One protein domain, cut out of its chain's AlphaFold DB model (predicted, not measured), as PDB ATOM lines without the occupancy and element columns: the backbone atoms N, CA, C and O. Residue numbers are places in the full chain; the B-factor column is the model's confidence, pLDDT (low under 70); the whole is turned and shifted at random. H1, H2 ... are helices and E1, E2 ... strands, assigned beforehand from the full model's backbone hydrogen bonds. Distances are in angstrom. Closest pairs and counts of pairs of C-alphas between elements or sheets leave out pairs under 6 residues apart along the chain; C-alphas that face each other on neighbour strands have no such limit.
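Overview. This is residues 4 to 81 of the 146 residues of an uncharacterized protein of Pseudoarcobacter acticola (UniProt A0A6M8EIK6). A sheet of three strands, E1 to E3, has the long helix H3 and the shorter H1 over one face and no named helix over the other. H2 sits beyond one end of the sheet, by the beginning of H3, and with the loop after it lengthens the whole. The 78 printed residues hold H1, H2, H3, E1, E2, E3 in that order, a mixed class; the antiparallel sheet runs E1, E2, E3. The whole is compact, with a radius of gyration of the C-alphas of 13.1 A, and spans 41 by 20 by 18 A.

Along the chain. Find C-alpha 55 at (39.042, 34.273, -33.376), where E1, residues 55 to 59, begins its 13.7 A. E2, residues 62 to 69, covers 22.0 A, and E3, residues 73 to 80, covers 23.1 A to C-alpha 80 at (33.383, 48.625, -36.795). H3, residues 32 to 48, is 24.5 A long; H1, residues 4 to 13, 14.3 A; H2, residues 16 to 25, 14.2 A.

Arrangement. E1, E2 and E3 form a meander, each strand the antiparallel neighbour of the one before; look for N 57 and O 64 at 2.9 A, and N 65 and O 77 at 3.0 A. H3 is on the sheet at a height of 8.2 A, with C-alphas 42 and 64 the closest to E2 at 5.7 A. H1, on the same face, lies over E3 and touches H3 at a steep tilt of 45 degrees, C-alphas 7 and 40 closest at 6.1 A. H2 touches residues 32 to 36 of H3 alone, C-alphas 16 and 32 closest at 6.5 A. In H1, H2 and H3 every O i to N i+4 pair is within hydrogen-bond range.

Size, cuts and confidence. The farthest C-alphas, Gly 27 and Arg 72, are 41.9 A apart. The printed part has no cut and no long link, and no printed residue is under 70 in pLDDT.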
ATOM      1  N   ALA A   4      21.429  31.572 -35.372       93.88
ATOM      2  CA  ALA A   4      20.355  32.510 -35.693       93.88
ATOM      3  C   ALA A   4      20.089  33.510 -34.554       93.88
ATOM      4  O   ALA A   4      19.822  34.680 -34.814       93.88
ATOM      5  N   GLN A   5      20.190  33.070 -33.296       93.38
ATOM      6  CA  GLN A   5      20.080  33.935 -32.120       93.38
ATOM      7  C   GLN A   5      21.242  34.927 -32.058       93.38
ATOM      8  O   GLN A   5      21.002  36.118 -31.908       93.38
ATOM      9  N   ILE A   6      22.476  34.450 -32.250       92.75
ATOM     10  CA  ILE A   6      23.679  35.298 -32.219       92.75
ATOM     11  C   ILE A   6      23.618  36.350 -33.330       92.75
ATOM     12  O   ILE A   6      23.818  37.532 -33.070       92.75
ATOM     13  N   GLN A   7      23.281  35.939 -34.558       94.81
ATOM     14  CA  GLN A   7      23.105  36.866 -35.676       94.81
ATOM     15  C   GLN A   7      22.029  37.904 -35.375       94.81
ATOM     16  O   GLN A   7      22.257  39.090 -35.582       94.81
ATOM     17  N   LYS A   8      20.865  37.478 -34.871       95.44
ATOM     18  CA  LYS A   8      19.762  38.390 -34.565       95.44
ATOM     19  C   LYS A   8      20.142  39.422 -33.504       95.44
ATOM     20  O   LYS A   8      19.799  40.584 -33.679       95.44
ATOM     21  N   GLU A   9      20.799  39.007 -32.425       95.75
ATOM     22  CA  GLU A   9      21.190  39.909 -31.336       95.75
ATOM     23  C   GLU A   9      22.270  40.892 -31.792       95.75
ATOM     24  O   GLU A   9      22.048  42.098 -31.736       95.75
ATOM     25  N   LEU A  10      23.371  40.403 -32.372       95.25
ATOM     26  CA  LEU A  10      24.466  41.272 -32.812       95.25
ATOM     27  C   LEU A  10      24.047  42.247 -33.916       95.25
ATOM     28  O   LEU A  10      24.437  43.406 -33.881       95.25
ATOM     29  N   ILE A  11      23.236  41.813 -34.885       95.38
ATOM     30  CA  ILE A  11      22.758  42.695 -35.962       95.38
ATOM     31  C   ILE A  11      21.765  43.728 -35.426       95.38
ATOM     32  O   ILE A  11      21.726  44.852 -35.914       95.38
ATOM     33  N   LYS A  12      20.938  43.368 -34.441       95.81
ATOM     34  CA  LYS A  12      19.985  44.310 -33.850       95.81
ATOM     35  C   LYS A  12      20.700  45.409 -33.062       95.81
ATOM     36  O   LYS A  12      20.263  46.555 -33.119       95.81
ATOM     37  N   ASP A  13      21.747  45.048 -32.330       95.12
ATOM     38  CA  ASP A  13      22.432  45.966 -31.418       95.12
ATOM     39  C   ASP A  13      23.522  46.798 -32.118       95.12
ATOM     40  O   ASP A  13      23.977  47.808 -31.581       95.12
ATOM     41  N   PHE A  14      23.927  46.407 -33.328       96.38
ATOM     42  CA  PHE A  14      24.921  47.123 -34.119       96.38
ATOM     43  C   PHE A  14      24.319  48.308 -34.892       96.38
ATOM     44  O   PHE A  14      23.343  48.174 -35.634       96.38
ATOM     45  N   ASP A  15      24.947  49.479 -34.769       96.56
ATOM     46  CA  ASP A  15      24.508  50.713 -35.425       96.56
ATOM     47  C   ASP A  15      25.001  50.790 -36.882       96.56
ATOM     48  O   ASP A  15      26.014  51.415 -37.224       96.56
ATOM     49  N   PHE A  16      24.264  50.117 -37.766       96.19
ATOM     50  CA  PHE A  16      24.531  50.133 -39.203       96.19
ATOM     51  C   PHE A  16      24.315  51.506 -39.841       96.19
ATOM     52  O   PHE A  16      24.967  51.802 -40.837       96.19
ATOM     53  N   ASP A  17      23.422  52.335 -39.294       95.94
ATOM     54  CA  ASP A  17      23.130  53.653 -39.865       95.94
ATOM     55  C   ASP A  17      24.306  54.604 -39.636       95.94
ATOM     56  O   ASP A  17      24.767  55.259 -40.571       95.94
ATOM     57  N   LYS A  18      24.874  54.606 -38.427       95.50
ATOM     58  CA  LYS A  18      26.096  55.357 -38.125       95.50
ATOM     59  C   LYS A  18      27.307  54.829 -38.888       95.50
ATOM     60  O   LYS A  18      28.119  55.615 -39.368       95.50
ATOM     61  N   THR A  19      27.426  53.509 -39.014       95.06
ATOM     62  CA  THR A  19      28.488  52.887 -39.816       95.06
ATOM     63  C   THR A  19      28.406  53.352 -41.269       95.06
ATOM     64  O   THR A  19      29.398  53.798 -41.837       95.06
ATOM     65  N   LEU A  20      27.206  53.319 -41.851       95.56
ATOM     66  CA  LEU A  20      26.965  53.760 -43.217       95.56
ATOM     67  C   LEU A  20      27.250  55.260 -43.407       95.56
ATOM     68  O   LEU A  20      27.849  55.632 -44.413       95.56
ATOM     69  N   ASP A  21      26.883  56.111 -42.444       95.69
ATOM     70  CA  ASP A  21      27.202  57.549 -42.464       95.69
ATOM     71  C   ASP A  21      28.719  57.804 -42.503       95.69
ATOM     72  O   ASP A  21      29.193  58.609 -43.307       95.69
ATOM     73  N   ILE A  22      29.500  57.082 -41.691       94.00
ATOM     74  CA  ILE A  22      30.966  57.195 -41.693       94.00
ATOM     75  C   ILE A  22      31.539  56.752 -43.043       94.00
ATOM     76  O   ILE A  22      32.330  57.480 -43.635       94.00
ATOM     77  N   LEU A  23      31.115  55.594 -43.552       93.38
ATOM     78  CA  LEU A  23      31.584  55.067 -44.836       93.38
ATOM     79  C   LEU A  23      31.259  56.016 -45.995       93.38
ATOM     80  O   LEU A  23      32.130  56.321 -46.807       93.38
ATOM     81  N   THR A  24      30.052  56.584 -46.007       93.62
ATOM     82  CA  THR A  24      29.648  57.584 -47.007       93.62
ATOM     83  C   THR A  24      30.569  58.808 -46.978       93.62
ATOM     84  O   THR A  24      30.982  59.299 -48.027       93.62
ATOM     85  N   LYS A  25      30.942  59.290 -45.785       93.88
ATOM     86  CA  LYS A  25      31.877  60.421 -45.624       93.88
ATOM     87  C   LYS A  25      33.298  60.102 -46.090       93.88
ATOM     88  O   LYS A  25      34.023  61.024 -46.452       93.88
ATOM     89  N   LEU A  26      33.684  58.828 -46.095       90.44
ATOM     90  CA  LEU A  26      34.967  58.351 -46.618       90.44
ATOM     91  C   LEU A  26      34.937  58.095 -48.134       90.44
ATOM     92  O   LEU A  26      35.962  57.743 -48.707       90.44
ATOM     93  N   GLY A  27      33.792  58.302 -48.795       91.12
ATOM     94  CA  GLY A  27      33.624  58.060 -50.230       91.12
ATOM     95  C   GLY A  27      33.370  56.593 -50.589       91.12
ATOM     96  O   GLY A  27      33.409  56.238 -51.765       91.12
ATOM     97  N   GLU A  28      33.093  55.746 -49.597       91.00
ATOM     98  CA  GLU A  28      32.781  54.333 -49.794       91.00
ATOM     99  C   GLU A  28      31.329  54.141 -50.239       91.00
ATOM    100  O   GLU A  28      30.412  54.798 -49.738       91.00
ATOM    101  N   ASN A  29      31.102  53.198 -51.156       91.62
ATOM    102  CA  ASN A  29      29.776  52.926 -51.709       91.62
ATOM    103  C   ASN A  29      29.232  51.584 -51.202       91.62
ATOM    104  O   ASN A  29      29.349  50.558 -51.871       91.62
ATOM    105  N   TYR A  30      28.635  51.605 -50.010       93.00
ATOM    106  CA  TYR A  30      27.931  50.465 -49.419       93.00
ATOM    107  C   TYR A  30      26.447  50.780 -49.261       93.00
ATOM    108  O   TYR A  30      26.076  51.908 -48.949       93.00
ATOM    109  N   SER A  31      25.583  49.776 -49.392       95.31
ATOM    110  CA  SER A  31      24.219  49.857 -48.873       95.31
ATOM    111  C   SER A  31      24.135  49.258 -47.465       95.31
ATOM    112  O   SER A  31      24.940  48.413 -47.065       95.31
ATOM    113  N   LYS A  32      23.098  49.632 -46.703       94.94
ATOM    114  CA  LYS A  32      22.807  49.003 -45.402       94.94
ATOM    115  C   LYS A  32      22.620  47.485 -45.523       94.94
ATOM    116  O   LYS A  32      22.996  46.746 -44.618       94.94
ATOM    117  N   TYR A  33      22.050  47.026 -46.639       96.19
ATOM    118  CA  TYR A  33      21.868  45.603 -46.915       96.19
ATOM    119  C   TYR A  33      23.213  44.878 -47.039       96.19
ATOM    120  O   TYR A  33      23.389  43.836 -46.409       96.19
ATOM    121  N   ASP A  34      24.178  45.469 -47.749       94.56
ATOM    122  CA  ASP A  34      25.516  44.889 -47.917       94.56
ATOM    123  C   ASP A  34      26.224  44.723 -46.568       94.56
ATOM    124  O   ASP A  34      26.783  43.666 -46.277       94.56
ATOM    125  N   LEU A  35      26.142  45.739 -45.700       94.88
ATOM    126  CA  LEU A  35      26.727  45.677 -44.358       94.88
ATOM    127  C   LEU A  35      26.090  44.574 -43.500       94.88
ATOM    128  O   LEU A  35      26.798  43.858 -42.789       94.88
ATOM    129  N   ILE A  36      24.769  44.401 -43.585       96.06
ATOM    130  CA  ILE A  36      24.046  43.355 -42.850       96.06
ATOM    131  C   ILE A  36      24.423  41.959 -43.362       96.06
ATOM    132  O   ILE A  36      24.642  41.053 -42.554       96.06
ATOM    133  N   GLU A  37      24.514  41.757 -44.678       95.88
ATOM    134  CA  GLU A  37      24.930  40.470 -45.249       95.88
ATOM    135  C   GLU A  37      26.385  40.139 -44.890       95.88
ATOM    136  O   GLU A  37      26.677  39.015 -44.465       95.88
ATOM    137  N   ASN A  38      27.283  41.127 -44.938       95.06
ATOM    138  CA  ASN A  38      28.664  40.971 -44.479       95.06
ATOM    139  C   ASN A  38      28.721  40.571 -42.998       95.06
ATOM    140  O   ASN A  38      29.390  39.596 -42.650       95.06
ATOM    141  N   ALA A  39      27.959  41.244 -42.132       96.19
ATOM    142  CA  ALA A  39      27.868  40.903 -40.715       96.19
ATOM    143  C   ALA A  39      27.363  39.465 -40.492       96.19
ATOM    144  O   ALA A  39      27.960  38.715 -39.717       96.19
ATOM    145  N   LYS A  40      26.307  39.030 -41.197       96.19
ATOM    146  CA  LYS A  40      25.793  37.649 -41.100       96.19
ATOM    147  C   LYS A  40      26.860  36.619 -41.455       96.19
ATOM    148  O   LYS A  40      26.997  35.621 -40.739       96.19
ATOM    149  N   ASN A  41      27.590  36.852 -42.542       96.06
ATOM    150  CA  ASN A  41      28.636  35.949 -43.010       96.06
ATOM    151  C   ASN A  41      29.801  35.884 -42.020       96.06
ATOM    152  O   ASN A  41      30.224  34.787 -41.657       96.06
ATOM    153  N   LEU A  42      30.243  37.028 -41.499       96.00
ATOM    154  CA  LEU A  42      31.289  37.090 -40.480       96.00
ATOM    155  C   LEU A  42      30.901  36.355 -39.188       96.00
ATOM    156  O   LEU A  42      31.669  35.537 -38.685       96.00
ATOM    157  N   ILE A  43      29.682  36.574 -38.684       95.56
ATOM    158  CA  ILE A  43      29.164  35.885 -37.489       95.56
ATOM    159  C   ILE A  43      29.059  34.370 -37.727       95.56
ATOM    160  O   ILE A  43      29.309  33.563 -36.832       95.56
ATOM    161  N   LYS A  44      28.706  33.950 -38.946       95.19
ATOM    162  CA  LYS A  44      28.709  32.531 -39.313       95.19
ATOM    163  C   LYS A  44      30.124  31.956 -39.252       95.19
ATOM    164  O   LYS A  44      30.298  30.878 -38.689       95.19
ATOM    165  N   MET A  45      31.122  32.663 -39.783       94.19
ATOM    166  CA  MET A  45      32.520  32.222 -39.746       94.19
ATOM    167  C   MET A  45      33.028  32.077 -38.308       94.19
ATOM    168  O   MET A  45      33.529  31.005 -37.962       94.19
ATOM    169  N   THR A  46      32.809  33.080 -37.446       92.56
ATOM    170  CA  THR A  46      33.196  33.007 -36.022       92.56
ATOM    171  C   THR A  46      32.511  31.848 -35.300       92.56
ATOM    172  O   THR A  46      33.158  31.129 -34.540       92.56
ATOM    173  N   TYR A  47      31.222  31.611 -35.566       91.62
ATOM    174  CA  TYR A  47      30.465  30.507 -34.973       91.62
ATOM    175  C   TYR A  47      30.967  29.128 -35.421       91.62
ATOM    176  O   TYR A  47      31.063  28.210 -34.609       91.62
ATOM    177  N   THR A  48      31.280  28.967 -36.710       91.19
ATOM    178  CA  THR A  48      31.717  27.674 -37.271       91.19
ATOM    179  C   THR A  48      33.188  27.354 -37.031       91.19
ATOM    180  O   THR A  48      33.590  26.206 -37.231       91.19
ATOM    181  N   SER A  49      33.986  28.343 -36.619       88.06
ATOM    182  CA  SER A  49      35.404  28.144 -36.341       88.06
ATOM    183  C   SER A  49      35.610  27.086 -35.255       88.06
ATOM    184  O   SER A  49      34.939  27.092 -34.220       88.06
ATOM    185  N   ARG A  50      36.547  26.165 -35.496       83.75
ATOM    186  CA  ARG A  50      36.902  25.082 -34.564       83.75
ATOM    187  C   ARG A  50      38.123  25.397 -33.708       83.75
ATOM    188  O   ARG A  50      38.478  24.573 -32.872       83.75
ATOM    189  N   GLU A  51      38.734  26.560 -33.914       81.31
ATOM    190  CA  GLU A  51      39.837  27.028 -33.080       81.31
ATOM    191  C   GLU A  51      39.389  27.089 -31.619       81.31
ATOM    192  O   GLU A  51      38.238  27.427 -31.336       81.31
ATOM    193  N   MET A  52      40.275  26.731 -30.694       72.75
ATOM    194  CA  MET A  52      39.998  26.808 -29.252       72.75
ATOM    195  C   MET A  52      40.420  28.148 -28.635       72.75
ATOM    196  O   MET A  52      40.212  28.350 -27.442       72.75
ATOM    197  N   ASP A  53      40.944  29.055 -29.460       82.25
ATOM    198  CA  ASP A  53      41.395  30.390 -29.084       82.25
ATOM    199  C   ASP A  53      40.438  31.482 -29.585       82.25
ATOM    200  O   ASP A  53      39.450  31.222 -30.292       82.25
ATOM    201  N   ASP A  54      40.734  32.724 -29.203       88.69
ATOM    202  CA  ASP A  54      40.030  33.905 -29.684       88.69
ATOM    203  C   ASP A  54      40.189  34.031 -31.207       88.69
ATOM    204  O   ASP A  54      41.297  34.020 -31.745       88.69
ATOM    205  N   VAL A  55      39.065  34.164 -31.912       92.25
ATOM    206  CA  VAL A  55      39.042  34.273 -33.376       92.25
ATOM    207  C   VAL A  55      38.458  35.598 -33.819       92.25
ATOM    208  O   VAL A  55      37.463  36.064 -33.262       92.25
ATOM    209  N   PHE A  56      39.051  36.165 -34.867       93.88
ATOM    210  CA  PHE A  56      38.656  37.430 -35.475       93.88
ATOM    211  C   PHE A  56      38.551  37.236 -36.984       93.88
ATOM    212  O   PHE A  56      39.487  36.750 -37.619       93.88
ATOM    213  N   PHE A  57      37.417  37.619 -37.560       94.19
ATOM    214  CA  PHE A  57      37.226  37.656 -39.003       94.19
ATOM    215  C   PHE A  57      36.887  39.077 -39.431       94.19
ATOM    216  O   PHE A  57      36.108  39.764 -38.766       94.19
ATOM    217  N   TYR A  58      37.460  39.480 -40.561       92.81
ATOM    218  CA  TYR A  58      37.384  40.833 -41.095       92.81
ATOM    219  C   TYR A  58      36.683  40.808 -42.454       92.81
ATOM    220  O   TYR A  58      36.972  39.947 -43.287       92.81
ATOM    221  N   ALA A  59      35.778  41.753 -42.686       88.94
ATOM    222  CA  ALA A  59      35.229  42.047 -44.006       88.94
ATOM    223  C   ALA A  59      35.159  43.564 -44.171       88.94
ATOM    224  O   ALA A  59      34.278  44.214 -43.603       88.94
ATOM    225  N   ALA A  60      36.107  44.111 -44.938       85.06
ATOM    226  CA  ALA A  60      36.352  45.548 -45.016       85.06
ATOM    227  C   ALA A  60      36.450  46.154 -43.601       85.06
ATOM    228  O   ALA A  60      37.346  45.799 -42.841       85.06
ATOM    229  N   TYR A  61      35.490  47.000 -43.237       90.19
ATOM    230  CA  TYR A  61      35.450  47.736 -41.976       90.19
ATOM    231  C   TYR A  61      34.732  47.006 -40.829       90.19
ATOM    232  O   TYR A  61      34.650  47.531 -39.720       90.19
ATOM    233  N   LEU A  62      34.164  45.821 -41.076       94.31
ATOM    234  CA  LEU A  62      33.482  45.027 -40.053       94.31
ATOM    235  C   LEU A  62      34.389  43.929 -39.510       94.31
ATOM    236  O   LEU A  62      35.049  43.214 -40.266       94.31
ATOM    237  N   VAL A  63      34.346  43.752 -38.192       95.56
ATOM    238  CA  VAL A  63      35.095  42.722 -37.472       95.56
ATOM    239  C   VAL A  63      34.137  41.934 -36.599       95.56
ATOM    240  O   VAL A  63      33.548  42.487 -35.671       95.56
ATOM    241  N   ALA A  64      33.991  40.638 -36.861       94.81
ATOM    242  CA  ALA A  64      33.322  39.744 -35.925       94.81
ATOM    243  C   ALA A  64      34.365  38.959 -35.143       94.81
ATOM    244  O   ALA A  64      35.325  38.445 -35.723       94.81
ATOM    245  N   SER A  65      34.149  38.814 -33.840       94.00
ATOM    246  CA  SER A  65      35.008  37.985 -33.005       94.00
ATOM    247  C   SER A  65      34.225  37.006 -32.149       94.00
ATOM    248  O   SER A  65      33.039  37.195 -31.866       94.00
ATOM    249  N   ARG A  66      34.913  35.938 -31.751       92.56
ATOM    250  CA  ARG A  66      34.470  35.011 -30.716       92.56
ATOM    251  C   ARG A  66      35.622  34.808 -29.744       92.56
ATOM    252  O   ARG A  66      36.669  34.324 -30.165       92.56
ATOM    253  N   ALA A  67      35.401  35.143 -28.480       90.69
ATOM    254  CA  ALA A  67      36.398  35.051 -27.422       90.69
ATOM    255  C   ALA A  67      35.947  34.133 -26.280       90.69
ATOM    256  O   ALA A  67      34.743  33.977 -26.040       90.69
ATOM    257  N   TYR A  68      36.909  33.552 -25.563       85.56
ATOM    258  CA  TYR A  68      36.651  32.667 -24.426       85.56
ATOM    259  C   TYR A  68      36.871  33.382 -23.086       85.56
ATOM    260  O   TYR A  68      37.989  33.585 -22.621       85.56
ATOM    261  N   ILE A  69      35.786  33.692 -22.383       78.00
ATOM    262  CA  ILE A  69      35.821  34.227 -21.023       78.00
ATOM    263  C   ILE A  69      36.047  33.064 -20.046       78.00
ATOM    264  O   ILE A  69      35.257  32.116 -19.961       78.00
ATOM    265  N   LYS A  70      37.161  33.126 -19.304       77.88
ATOM    266  CA  LYS A  70      37.575  32.107 -18.314       77.88
ATOM    267  C   LYS A  70      37.629  30.678 -18.889       77.88
ATOM    268  O   LYS A  70      37.346  29.712 -18.181       77.88
ATOM    269  N   GLY A  71      37.947  30.547 -20.181       71.62
ATOM    270  CA  GLY A  71      38.073  29.259 -20.872       71.62
ATOM    271  C   GLY A  71      36.776  28.447 -20.985       71.62
ATOM    272  O   GLY A  71      36.837  27.250 -21.251       71.62
ATOM    273  N   ARG A  72      35.603  29.050 -20.735       70.25
ATOM    274  CA  ARG A  72      34.309  28.339 -20.765       70.25
ATOM    275  C   ARG A  72      33.194  29.133 -21.422       70.25
ATOM    276  O   ARG A  72      32.413  28.569 -22.183       70.25
ATOM    277  N   GLU A  73      33.088  30.415 -21.106       74.56
ATOM    278  CA  GLU A  73      32.035  31.265 -21.646       74.56
ATOM    279  C   GLU A  73      32.460  31.800 -23.006       74.56
ATOM    280  O   GLU A  73      33.546  32.346 -23.156       74.56
ATOM    281  N   VAL A  74      31.604  31.631 -24.008       86.31
ATOM    282  CA  VAL A  74      31.883  32.091 -25.366       86.31
ATOM    283  C   VAL A  74      31.161  33.414 -25.581       86.31
ATOM    284  O   VAL A  74      29.932  33.461 -25.534       86.31
ATOM    285  N   HIS A  75      31.921  34.474 -25.833       90.31
ATOM    286  CA  HIS A  75      31.402  35.802 -26.133       90.31
ATOM    287  C   HIS A  75      31.578  36.106 -27.618       90.31
ATOM    288  O   HIS A  75      32.681  35.976 -28.143       90.31
ATOM    289  N   TYR A  76      30.501  36.510 -28.288       92.69
ATOM    290  CA  TYR A  76      30.536  36.950 -29.680       92.69
ATOM    291  C   TYR A  76      30.394  38.464 -29.740       92.69
ATOM    292  O   TYR A  76      29.568  39.023 -29.021       92.69
ATOM    293  N   SER A  77      31.147  39.112 -30.624       95.06
ATOM    294  CA  SER A  77      31.037  40.554 -30.846       95.06
ATOM    295  C   SER A  77      31.071  40.900 -32.331       95.06
ATOM    296  O   SER A  77      31.603  40.141 -33.146       95.06
ATOM    297  N   LEU A  78      30.483  42.046 -32.675       95.62
ATOM    298  CA  LEU A  78      30.540  42.663 -33.993       95.62
ATOM    299  C   LEU A  78      30.973  44.118 -33.807       95.62
ATOM    300  O   LEU A  78      30.343  44.857 -33.056       95.62
ATOM    301  N   ASN A  79      32.043  44.513 -34.485       95.00
ATOM    302  CA  ASN A  79      32.677  45.816 -34.337       95.00
ATOM    303  C   ASN A  79      32.872  46.476 -35.701       95.00
ATOM    304  O   ASN A  79      33.002  45.801 -36.722       95.00
ATOM    305  N   PHE A  80      32.927  47.803 -35.684       93.38
ATOM    306  CA  PHE A  80      33.383  48.625 -36.795       93.38
ATOM    307  C   PHE A  80      34.818  49.078 -36.517       93.38
ATOM    308  O   PHE A  80      35.077  49.611 -35.438       93.38
ATOM    309  N   SER A  81      35.733  48.868 -37.461       91.69
ATOM    310  CA  SER A  81      37.148  49.227 -37.336       91.69
ATOM    311  C   SER A  81      37.638  49.947 -38.589       91.69
ATOM    312  O   SER A  81      37.370  49.507 -39.705       91.69
TER     313      SER A  81